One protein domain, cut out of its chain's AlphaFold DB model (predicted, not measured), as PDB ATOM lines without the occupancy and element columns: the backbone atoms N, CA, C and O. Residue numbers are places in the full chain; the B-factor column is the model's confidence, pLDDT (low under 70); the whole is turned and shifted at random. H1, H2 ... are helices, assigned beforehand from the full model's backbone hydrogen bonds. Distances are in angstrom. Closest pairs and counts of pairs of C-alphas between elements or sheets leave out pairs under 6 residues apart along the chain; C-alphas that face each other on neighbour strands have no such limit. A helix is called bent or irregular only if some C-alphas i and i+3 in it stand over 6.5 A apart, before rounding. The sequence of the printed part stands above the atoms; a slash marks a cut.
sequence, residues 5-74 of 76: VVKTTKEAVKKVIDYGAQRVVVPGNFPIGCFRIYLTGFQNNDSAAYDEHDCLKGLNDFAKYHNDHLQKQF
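What this domain is: This is residues 5 to 74 of the 76 residues of an uncharacterized protein of Vitis vinifera (UniProt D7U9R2). The model is a loose rod in which two helices, H3 and H1, lie one beyond the other along the long axis, running the same way, with the last part of H3 near the first residues of H1. From the far end of H1, an extended stretch of residues 19 to 35 runs back along most of the rod to its other end, where the short helix H2 and the loop of residues 42 to 56 make a small head, and from there the backbone turns back into H3. The printed part has 70 residues with three named helices, in the order H1, H2, H3, and no named strand; its class is all helix, and the named helices hold 35 of the 70 residues. The whole is loose, with a radius of gyration of the C-alphas of 15.9 A, and the C-alphas span 50 by 21 by 17 A along their three main axes.

Where its parts are: The longest helix by residues is H3, residues 57 to 71, 15 residues from Lys 57 to Gln 71. Its C-alpha 57 is at (-40.405, 27.186, -22.858) and its C-alpha 71 at (-38.491, 8.400, -31.153), 20.6 A from the first; most of that change is in y, which falls from 27.186 to 8.400. H1, residues 5 to 18, has 14 residues and measures 20.0 A from first to last C-alpha. It begins with C-alpha 5 at (-39.890, 16.413, -41.069) and ends with C-alpha 18 at (-30.529, 0.171, -48.171), and its y falls too. H2, residues 36 to 41, has 6 residues and measures 8.3 A from Arg 36 to Gly 41. Its C-alpha 36 is at (-29.036, 33.456, -27.837). Two runs of three helical residues, 32 to 34 and 47 to 49, bear no name.

How they stand to each other: H3 and H1 only just touch, with 3 pairs of C-alphas within 8 A. The closest C-alphas of the two are those of Val 6 and Leu 70, 5.6 A apart. H1 touches H3 with residue 6 alone, and H3 touches H1 with residues 66 to 70 alone. Their centres are 19.0 A apart. Their lines stand at a steep tilt of 35.3 degrees, only just past shallow, and they run the same way. H2 touches no helix. It is apart from H3, but only just: the closest C-alphas of the two are 8.5 A apart. H2 is also apart from H1. In H1, H2 and H3 every O i to N i+4 pair of the backbone is within hydrogen-bond range, and no helix is bent or irregular.

The domain as a whole: The two C-alphas farthest apart are those of Gly 20 and Asn 45, 50.9 A, one just after H1 and the other in the stretch between H2 and H3. The first and last printed C-alphas, those of Val 5 and Phe 74, are 14.3 A apart. Both links are long: 17 residues, 19 to 35, between H1 and H2, and 15 residues, 42 to 56, between H2 and H3. The C-alphas of residues 19 to 35 lie 2 to 27 A from the mean of all C-alphas, and those of residues 42 to 56 lie 14 to 24 A from it. The radius of gyration of the C-alphas is 1.44 times the 11.1 A of a compact globule of 70 residues. The printed part runs from residue 5 to residue 74 of a full chain of 76 residues and has no cut. The mean pLDDT of the printed part is 95.8, and no printed residue is under 70.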
ATOM      1  N   VAL A   5     -41.331  16.518 -41.348       94.75
ATOM      2  CA  VAL A   5     -39.890  16.413 -41.069       94.75
ATOM      3  C   VAL A   5     -39.515  15.047 -40.487       94.75
ATOM      4  O   VAL A   5     -38.536  14.451 -40.917       94.75
ATOM      5  N   VAL A   6     -40.329  14.509 -39.576       95.31
ATOM      6  CA  VAL A   6     -40.103  13.199 -38.949       95.31
ATOM      7  C   VAL A   6     -40.251  12.083 -39.982       95.31
ATOM      8  O   VAL A   6     -39.371  11.228 -40.092       95.31
ATOM      9  N   LYS A   7     -41.299  12.154 -40.814       95.31
ATOM     10  CA  LYS A   7     -41.511  11.213 -41.920       95.31
ATOM     11  C   LYS A   7     -40.322  11.196 -42.883       95.31
ATOM     12  O   LYS A   7     -39.813  10.131 -43.227       95.31
ATOM     13  N   THR A   8     -39.854  12.372 -43.300       96.94
ATOM     14  CA  THR A   8     -38.708  12.490 -44.211       96.94
ATOM     15  C   THR A   8     -37.428  11.935 -43.587       96.94
ATOM     16  O   THR A   8     -36.693  11.226 -44.272       96.94
ATOM     17  N   THR A   9     -37.177  12.172 -42.295       96.44
ATOM     18  CA  THR A   9     -36.034  11.565 -41.592       96.44
ATOM     19  C   THR A   9     -36.121  10.039 -41.594       96.44
ATOM     20  O   THR A   9     -35.140   9.377 -41.924       96.44
ATOM     21  N   LYS A  10     -37.295   9.462 -41.310       95.44
ATOM     22  CA  LYS A  10     -37.515   8.007 -41.361       95.44
ATOM     23  C   LYS A  10     -37.235   7.424 -42.747       95.44
ATOM     24  O   LYS A  10     -36.571   6.397 -42.862       95.44
ATOM     25  N   GLU A  11     -37.726   8.071 -43.800       96.69
ATOM     26  CA  GLU A  11     -37.478   7.655 -45.186       96.69
ATOM     27  C   GLU A  11     -35.995   7.758 -45.562       96.69
ATOM     28  O   GLU A  11     -35.468   6.861 -46.216       96.69
ATOM     29  N   ALA A  12     -35.310   8.818 -45.126       97.00
ATOM     30  CA  ALA A  12     -33.880   8.978 -45.348       97.00
ATOM     31  C   ALA A  12     -33.086   7.861 -44.662       97.00
ATOM     32  O   ALA A  12     -32.282   7.213 -45.322       97.00
ATOM     33  N   VAL A  13     -33.364   7.574 -43.384       97.12
ATOM     34  CA  VAL A  13     -32.707   6.493 -42.627       97.12
ATOM     35  C   VAL A  13     -32.856   5.150 -43.339       97.12
ATOM     36  O   VAL A  13     -31.857   4.462 -43.525       97.12
ATOM     37  N   LYS A  14     -34.067   4.813 -43.810       96.56
ATOM     38  CA  LYS A  14     -34.301   3.593 -44.601       96.56
ATOM     39  C   LYS A  14     -33.403   3.531 -45.838       96.56
ATOM     40  O   LYS A  14     -32.721   2.535 -46.032       96.56
ATOM     41  N   LYS A  15     -33.316   4.620 -46.609       98.19
ATOM     42  CA  LYS A  15     -32.453   4.673 -47.801       98.19
ATOM     43  C   LYS A  15     -30.974   4.473 -47.476       98.19
ATOM     44  O   LYS A  15     -30.279   3.807 -48.232       98.19
ATOM     45  N   VAL A  16     -30.472   5.049 -46.381       98.00
ATOM     46  CA  VAL A  16     -29.051   4.874 -46.025       98.00
ATOM     47  C   VAL A  16     -28.767   3.433 -45.579       98.00
ATOM     48  O   VAL A  16     -27.704   2.899 -45.888       98.00
ATOM     49  N   ILE A  17     -29.724   2.779 -44.913       97.31
ATOM     50  CA  ILE A  17     -29.645   1.344 -44.597       97.31
ATOM     51  C   ILE A  17     -29.640   0.513 -45.887       97.31
ATOM     52  O   ILE A  17     -28.787  -0.361 -46.030       97.31
ATOM     53  N   ASP A  18     -30.504   0.833 -46.856       98.12
ATOM     54  CA  ASP A  18     -30.529   0.171 -48.171       98.12
ATOM     55  C   ASP A  18     -29.197   0.335 -48.930       98.12
ATOM     56  O   ASP A  18     -28.812  -0.524 -49.722       98.12
ATOM     57  N   TYR A  19     -28.452   1.413 -48.663       98.38
ATOM     58  CA  TYR A  19     -27.102   1.647 -49.192       98.38
ATOM     59  C   TYR A  19     -25.982   0.943 -48.409       98.38
ATOM     60  O   TYR A  19     -24.808   1.112 -48.733       98.38
ATOM     61  N   GLY A  20     -26.318   0.132 -47.404       98.38
ATOM     62  CA  GLY A  20     -25.370  -0.709 -46.673       98.38
ATOM     63  C   GLY A  20     -24.879  -0.132 -45.344       98.38
ATOM     64  O   GLY A  20     -23.957  -0.693 -44.745       98.38
ATOM     65  N   ALA A  21     -25.468   0.961 -44.846       98.19
ATOM     66  CA  ALA A  21     -25.146   1.439 -43.504       98.19
ATOM     67  C   ALA A  21     -25.641   0.452 -42.437       98.19
ATOM     68  O   ALA A  21     -26.827   0.147 -42.348       98.19
ATOM     69  N   GLN A  22     -24.723  -0.013 -41.585       96.94
ATOM     70  CA  GLN A  22     -25.037  -0.982 -40.527       96.94
ATOM     71  C   GLN A  22     -25.553  -0.331 -39.240       96.94
ATOM     72  O   GLN A  22     -26.283  -0.953 -38.474       96.94
ATOM     73  N   ARG A  23     -25.132   0.906 -38.960       96.19
ATOM     74  CA  ARG A  23     -25.538   1.669 -37.775       96.19
ATOM     75  C   ARG A  23     -25.780   3.111 -38.180       96.19
ATOM     76  O   ARG A  23     -24.895   3.746 -38.748       96.19
ATOM     77  N   VAL A  24     -26.965   3.622 -37.866       95.75
ATOM     78  CA  VAL A  24     -27.361   5.001 -38.151       95.75
ATOM     79  C   VAL A  24     -27.751   5.660 -36.836       95.75
ATOM     80  O   VAL A  24     -28.612   5.156 -36.120       95.75
ATOM     81  N   VAL A  25     -27.108   6.781 -36.512       95.38
ATOM     82  CA  VAL A  25     -27.471   7.609 -35.358       95.38
ATOM     83  C   VAL A  25     -28.342   8.750 -35.856       95.38
ATOM     84  O   VAL A  25     -27.923   9.518 -36.720       95.38
ATOM     85  N   VAL A  26     -29.547   8.862 -35.304       95.31
ATOM     86  CA  VAL A  26     -30.479   9.945 -35.620       95.31
ATOM     87  C   VAL A  26     -30.551  10.875 -34.410       95.31
ATOM     88  O   VAL A  26     -31.125  10.488 -33.391       95.31
ATOM     89  N   PRO A  27     -29.951  12.075 -34.469       94.25
ATOM     90  CA  PRO A  27     -30.032  13.015 -33.364       94.25
ATOM     91  C   PRO A  27     -31.442  13.604 -33.263       94.25
ATOM     92  O   PRO A  27     -32.093  13.882 -34.271       94.25
ATOM     93  N   GLY A  28     -31.892  13.823 -32.029       94.44
ATOM     94  CA  GLY A  28     -33.026  14.694 -31.754       94.44
ATOM     95  C   GLY A  28     -32.631  16.170 -31.825       94.44
ATOM     96  O   GLY A  28     -31.465  16.531 -31.978       94.44
ATOM     97  N   ASN A  29     -33.623  17.031 -31.673       94.88
ATOM     98  CA  ASN A  29     -33.461  18.464 -31.542       94.88
ATOM     99  C   ASN A  29     -33.097  18.854 -30.098       94.88
ATOM    100  O   ASN A  29     -33.597  18.275 -29.132       94.88
ATOM    101  N   PHE A  30     -32.226  19.846 -29.960       94.00
ATOM    102  CA  PHE A  30     -31.749  20.361 -28.676       94.00
ATOM    103  C   PHE A  30     -32.805  21.265 -28.019       94.00
ATOM    104  O   PHE A  30     -33.737  21.699 -28.697       94.00
ATOM    105  N   PRO A  31     -32.676  21.605 -26.722       94.81
ATOM    106  CA  PRO A  31     -33.462  22.678 -26.111       94.81
ATOM    107  C   PRO A  31     -33.089  24.036 -26.732       94.81
ATOM    108  O   PRO A  31     -32.271  24.797 -26.213       94.81
ATOM    109  N   ILE A  32     -33.667  24.326 -27.899       96.44
ATOM    110  CA  ILE A  32     -33.329  25.506 -28.699       96.44
ATOM    111  C   ILE A  32     -33.778  26.810 -28.029       96.44
ATOM    112  O   ILE A  32     -33.221  27.862 -28.319       96.44
ATOM    113  N   GLY A  33     -34.728  26.768 -27.091       96.75
ATOM    114  CA  GLY A  33     -35.186  27.945 -26.354       96.75
ATOM    115  C   GLY A  33     -34.086  28.647 -25.556       96.75
ATOM    116  O   GLY A  33     -34.252  29.811 -25.208       96.75
ATOM    117  N   CYS A  34     -32.961  27.974 -25.311       96.75
ATOM    118  CA  CYS A  34     -31.800  28.526 -24.616       96.75
ATOM    119  C   CYS A  34     -30.797  29.239 -25.538       96.75
ATOM    120  O   CYS A  34     -29.840  29.852 -25.063       96.75
ATOM    121  N   PHE A  35     -30.940  29.145 -26.866       96.69
ATOM    122  CA  PHE A  35     -29.949  29.744 -27.761       96.69
ATOM    123  C   PHE A  35     -30.137  31.251 -27.851       96.69
ATOM    124  O   PHE A  35     -31.249  31.750 -28.032       96.69
ATOM    125  N   ARG A  36     -29.019  31.988 -27.833       94.81
ATOM    126  CA  ARG A  36     -29.036  33.456 -27.837       94.81
ATOM    127  C   ARG A  36     -29.813  34.043 -29.014       94.81
ATOM    128  O   ARG A  36     -30.557  34.998 -28.825       94.81
ATOM    129  N   ILE A  37     -29.680  33.450 -30.202       96.88
ATOM    130  CA  ILE A  37     -30.406  33.895 -31.399       96.88
ATOM    131  C   ILE A  37     -31.927  33.834 -31.207       96.88
ATOM    132  O   ILE A  37     -32.631  34.745 -31.631       96.88
ATOM    133  N   TYR A  38     -32.427  32.811 -30.514       96.44
ATOM    134  CA  TYR A  38     -33.850  32.657 -30.246       96.44
ATOM    135  C   TYR A  38     -34.312  33.528 -29.082       96.44
ATOM    136  O   TYR A  38     -35.358  34.155 -29.187       96.44
ATOM    137  N   LEU A  39     -33.504  33.660 -28.031       95.56
ATOM    138  CA  LEU A  39     -33.791  34.567 -26.917       95.56
ATOM    139  C   LEU A  39     -33.906  36.029 -27.364       95.56
ATOM    140  O   LEU A  39     -34.765  36.753 -26.876       95.56
ATOM    141  N   THR A  40     -33.052  36.461 -28.297       95.56
ATOM    142  CA  THR A  40     -33.105  37.817 -28.859       95.56
ATOM    143  C   THR A  40     -34.188  37.957 -29.930       95.56
ATOM    144  O   THR A  40     -34.897  38.956 -29.945       95.56
ATOM    145  N   GLY A  41     -34.349  36.972 -30.820       96.25
ATOM    146  CA  GLY A  41     -35.319  37.045 -31.919       96.25
ATOM    147  C   GLY A  41     -36.779  36.846 -31.499       96.25
ATOM    148  O   GLY A  41     -37.676  37.389 -32.136       96.25
ATOM    149  N   PHE A  42     -37.016  36.091 -30.425       94.75
ATOM    150  CA  PHE A  42     -38.341  35.768 -29.886       94.75
ATOM    151  C   PHE A  42     -38.498  36.265 -28.446       94.75
ATOM    152  O   PHE A  42     -39.166  35.625 -27.632       94.75
ATOM    153  N   GLN A  43     -37.856  37.389 -28.118       92.75
ATOM    154  CA  GLN A  43     -37.988  38.012 -26.807       92.75
ATOM    155  C   GLN A  43     -39.468  38.249 -26.474       92.75
ATOM    156  O   GLN A  43     -40.232  38.745 -27.303       92.75
ATOM    157  N   ASN A  44     -39.864  37.904 -25.252       92.56
ATOM    158  CA  ASN A  44     -41.224  38.053 -24.759       92.56
ATOM    159  C   ASN A  44     -41.211  38.858 -23.452       92.56
ATOM    160  O   ASN A  44     -40.314  38.699 -22.629       92.56
ATOM    161  N   ASN A  45     -42.198  39.734 -23.264       94.31
ATOM    162  CA  ASN A  45     -42.348  40.509 -22.028       94.31
ATOM    163  C   ASN A  45     -43.032  39.702 -20.913       94.31
ATOM    164  O   ASN A  45     -43.005  40.110 -19.754       94.31
ATOM    165  N   ASP A  46     -43.660  38.576 -21.252       96.25
ATOM    166  CA  ASP A  46     -44.230  37.660 -20.277       96.25
ATOM    167  C   ASP A  46     -43.130  36.800 -19.641       96.25
ATOM    168  O   ASP A  46     -42.573  35.903 -20.275       96.25
ATOM    169  N   SER A  47     -42.853  37.043 -18.358       93.31
ATOM    170  CA  SER A  47     -41.933  36.218 -17.566       93.31
ATOM    171  C   SER A  47     -42.327  34.736 -17.545       93.31
ATOM    172  O   SER A  47     -41.459  33.869 -17.484       93.31
ATOM    173  N   ALA A  48     -43.620  34.415 -17.684       96.69
ATOM    174  CA  ALA A  48     -44.092  33.040 -17.739       96.69
ATOM    175  C   ALA A  48     -43.771  32.345 -19.072       96.69
ATOM    176  O   ALA A  48     -43.982  31.137 -19.171       96.69
ATOM    177  N   ALA A  49     -43.238  33.041 -20.081       96.44
ATOM    178  CA  ALA A  49     -42.722  32.416 -21.299       96.44
ATOM    179  C   ALA A  49     -41.377  31.696 -21.077       96.44
ATOM    180  O   ALA A  49     -41.001  30.839 -21.885       96.44
ATOM    181  N   TYR A  50     -40.686  32.011 -19.980       97.38
ATOM    182  CA  TYR A  50     -39.363  31.498 -19.650       97.38
ATOM    183  C   TYR A  50     -39.430  30.400 -18.574       97.38
ATOM    184  O   TYR A  50     -40.412  30.291 -17.828       97.38
ATOM    185  N   ASP A  51     -38.435  29.515 -18.560       95.75
ATOM    186  CA  ASP A  51     -38.209  28.538 -17.490       95.75
ATOM    187  C   ASP A  51     -37.210  29.065 -16.443       95.75
ATOM    188  O   ASP A  51     -36.795  30.220 -16.483       95.75
ATOM    189  N   GLU A  52     -36.835  28.220 -15.482       96.19
ATOM    190  CA  GLU A  52     -35.889  28.552 -14.406       96.19
ATOM    191  C   GLU A  52     -34.454  28.852 -14.885       96.19
ATOM    192  O   GLU A  52     -33.613  29.267 -14.088       96.19
ATOM    193  N   HIS A  53     -34.164  28.642 -16.173       94.56
ATOM    194  CA  HIS A  53     -32.871  28.910 -16.802       94.56
ATOM    195  C   HIS A  53     -32.932  30.071 -17.805       94.56
ATOM    196  O   HIS A  53     -32.019  30.222 -18.619       94.56
ATOM    197  N   ASP A  54     -34.003  30.870 -17.772       94.94
ATOM    198  CA  ASP A  54     -34.274  31.951 -18.723       94.94
ATOM    199  C   ASP A  54     -34.350  31.473 -20.186       94.94
ATOM    200  O   ASP A  54     -34.120  32.243 -21.123       94.94
ATOM    201  N   CYS A  55     -34.709  30.207 -20.413       96.88
ATOM    202  CA  CYS A  55     -34.936  29.673 -21.749       96.88
ATOM    203  C   CYS A  55     -36.411  29.772 -22.147       96.88
ATOM    204  O   CYS A  55     -37.316  29.611 -21.332       96.88
ATOM    205  N   LEU A  56     -36.677  29.983 -23.438       97.88
ATOM    206  CA  LEU A  56     -38.045  30.036 -23.963       97.88
ATOM    207  C   LEU A  56     -38.707  28.649 -23.923       97.88
ATOM    208  O   LEU A  56     -38.373  27.769 -24.727       97.88
ATOM    209  N   LYS A  57     -39.710  28.473 -23.053       97.56
ATOM    210  CA  LYS A  57     -40.405  27.186 -22.858       97.56
ATOM    211  C   LYS A  57     -41.054  26.668 -24.129       97.56
ATOM    212  O   LYS A  57     -40.844  25.518 -24.488       97.56
ATOM    213  N   GLY A  58     -41.764  27.528 -24.861       96.56
ATOM    214  CA  GLY A  58     -42.471  27.121 -26.080       96.56
ATOM    215  C   GLY A  58     -41.547  26.532 -27.153       96.56
ATOM    216  O   GLY A  58     -41.914  25.584 -27.842       96.56
ATOM    217  N   LEU A  59     -40.317  27.041 -27.259       97.12
ATOM    218  CA  LEU A  59     -39.320  26.515 -28.191       97.12
ATOM    219  C   LEU A  59     -38.704  25.197 -27.704       97.12
ATOM    220  O   LEU A  59     -38.482  24.286 -28.504       97.12
ATOM    221  N   ASN A  60     -38.474  25.070 -26.397       97.19
ATOM    222  CA  ASN A  60     -38.045  23.811 -25.793       97.19
ATOM    223  C   ASN A  60     -39.121  22.723 -25.942       97.19
ATOM    224  O   ASN A  60     -38.802  21.586 -26.281       97.19
ATOM    225  N   ASP A  61     -40.395  23.067 -25.766       97.38
ATOM    226  CA  ASP A  61     -41.513  22.138 -25.924       97.38
ATOM    227  C   ASP A  61     -41.740  21.755 -27.389       97.38
ATOM    228  O   ASP A  61     -42.034  20.597 -27.682       97.38
ATOM    229  N   PHE A  62     -41.498  22.670 -28.334       95.88
ATOM    230  CA  PHE A  62     -41.452  22.334 -29.758       95.88
ATOM    231  C   PHE A  62     -40.354  21.303 -30.074       95.88
ATOM    232  O   PHE A  62     -40.604  20.333 -30.796       95.88
ATOM    233  N   ALA A  63     -39.151  21.474 -29.517       96.81
ATOM    234  CA  ALA A  63     -38.066  20.508 -29.683       96.81
ATOM    235  C   ALA A  63     -38.415  19.140 -29.068       96.81
ATOM    236  O   ALA A  63     -38.212  18.115 -29.721       96.81
ATOM    237  N   LYS A  64     -39.014  19.115 -27.868       96.69
ATOM    238  CA  LYS A  64     -39.523  17.879 -27.243       96.69
ATOM    239  C   LYS A  64     -40.578  17.202 -28.113       96.69
ATOM    240  O   LYS A  64     -40.444  16.023 -28.405       96.69
ATOM    241  N   TYR A  65     -41.561  17.950 -28.612       95.69
ATOM    242  CA  TYR A  65     -42.600  17.418 -29.496       95.69
ATOM    243  C   TYR A  65     -42.002  16.751 -30.743       95.69
ATOM    244  O   TYR A  65     -42.393  15.643 -31.114       95.69
ATOM    245  N   HIS A  66     -41.016  17.390 -31.378       95.62
ATOM    246  CA  HIS A  66     -40.286  16.782 -32.489       95.62
ATOM    247  C   HIS A  66     -39.597  15.474 -32.073       95.62
ATOM    248  O   HIS A  66     -39.753  14.465 -32.762       95.62
ATOM    249  N   ASN A  67     -38.879  15.483 -30.948       96.00
ATOM    250  CA  ASN A  67     -38.135  14.329 -30.447       96.00
ATOM    251  C   ASN A  67     -39.045  13.159 -30.090       96.00
ATOM    252  O   ASN A  67     -38.744  12.034 -30.473       96.00
ATOM    253  N   ASP A  68     -40.176  13.415 -29.439       95.69
ATOM    254  CA  ASP A  68     -41.146  12.384 -29.072       95.69
ATOM    255  C   ASP A  68     -41.714  11.704 -30.321       95.69
ATOM    256  O   ASP A  68     -41.849  10.482 -30.385       95.69
ATOM    257  N   HIS A  69     -42.041  12.493 -31.349       95.12
ATOM    258  CA  HIS A  69     -42.515  11.957 -32.621       95.12
ATOM    259  C   HIS A  69     -41.424  11.201 -33.382       95.12
ATOM    260  O   HIS A  69     -41.737  10.193 -34.017       95.12
ATOM    261  N   LEU A  70     -40.178  11.673 -33.315       95.25
ATOM    262  CA  LEU A  70     -39.019  11.027 -33.921       95.25
ATOM    263  C   LEU A  70     -38.722   9.681 -33.253       95.25
ATOM    264  O   LEU A  70     -38.607   8.680 -33.950       95.25
ATOM    265  N   GLN A  71     -38.683   9.633 -31.919       94.38
ATOM    266  CA  GLN A  71     -38.491   8.400 -31.153       94.38
ATOM    267  C   GLN A  71     -39.582   7.382 -31.475       94.38
ATOM    268  O   GLN A  71     -39.266   6.256 -31.825       94.38
ATOM    269  N   LYS A  72     -40.855   7.793 -31.518       94.00
ATOM    270  CA  LYS A  72     -41.973   6.918 -31.926       94.00
ATOM    271  C   LYS A  72     -41.827   6.299 -33.324       94.00
ATOM    272  O   LYS A  72     -42.542   5.351 -33.622       94.00
ATOM    273  N   GLN A  73     -40.967   6.825 -34.203       91.50
ATOM    274  CA  GLN A  73     -40.706   6.185 -35.500       91.50
ATOM    275  C   GLN A  73     -39.716   5.023 -35.432       91.50
ATOM    276  O   GLN A  73     -39.684   4.232 -36.378       91.50
ATOM    277  N   PHE A  74     -38.912   4.957 -34.372       87.69
ATOM    278  CA  PHE A  74     -37.790   4.027 -34.223       87.69
ATOM    279  C   PHE A  74     -37.846   3.197 -32.933       87.69
ATOM    280  O   PHE A  74     -37.079   2.250 -32.800       87.69
TER     281      PHE A  74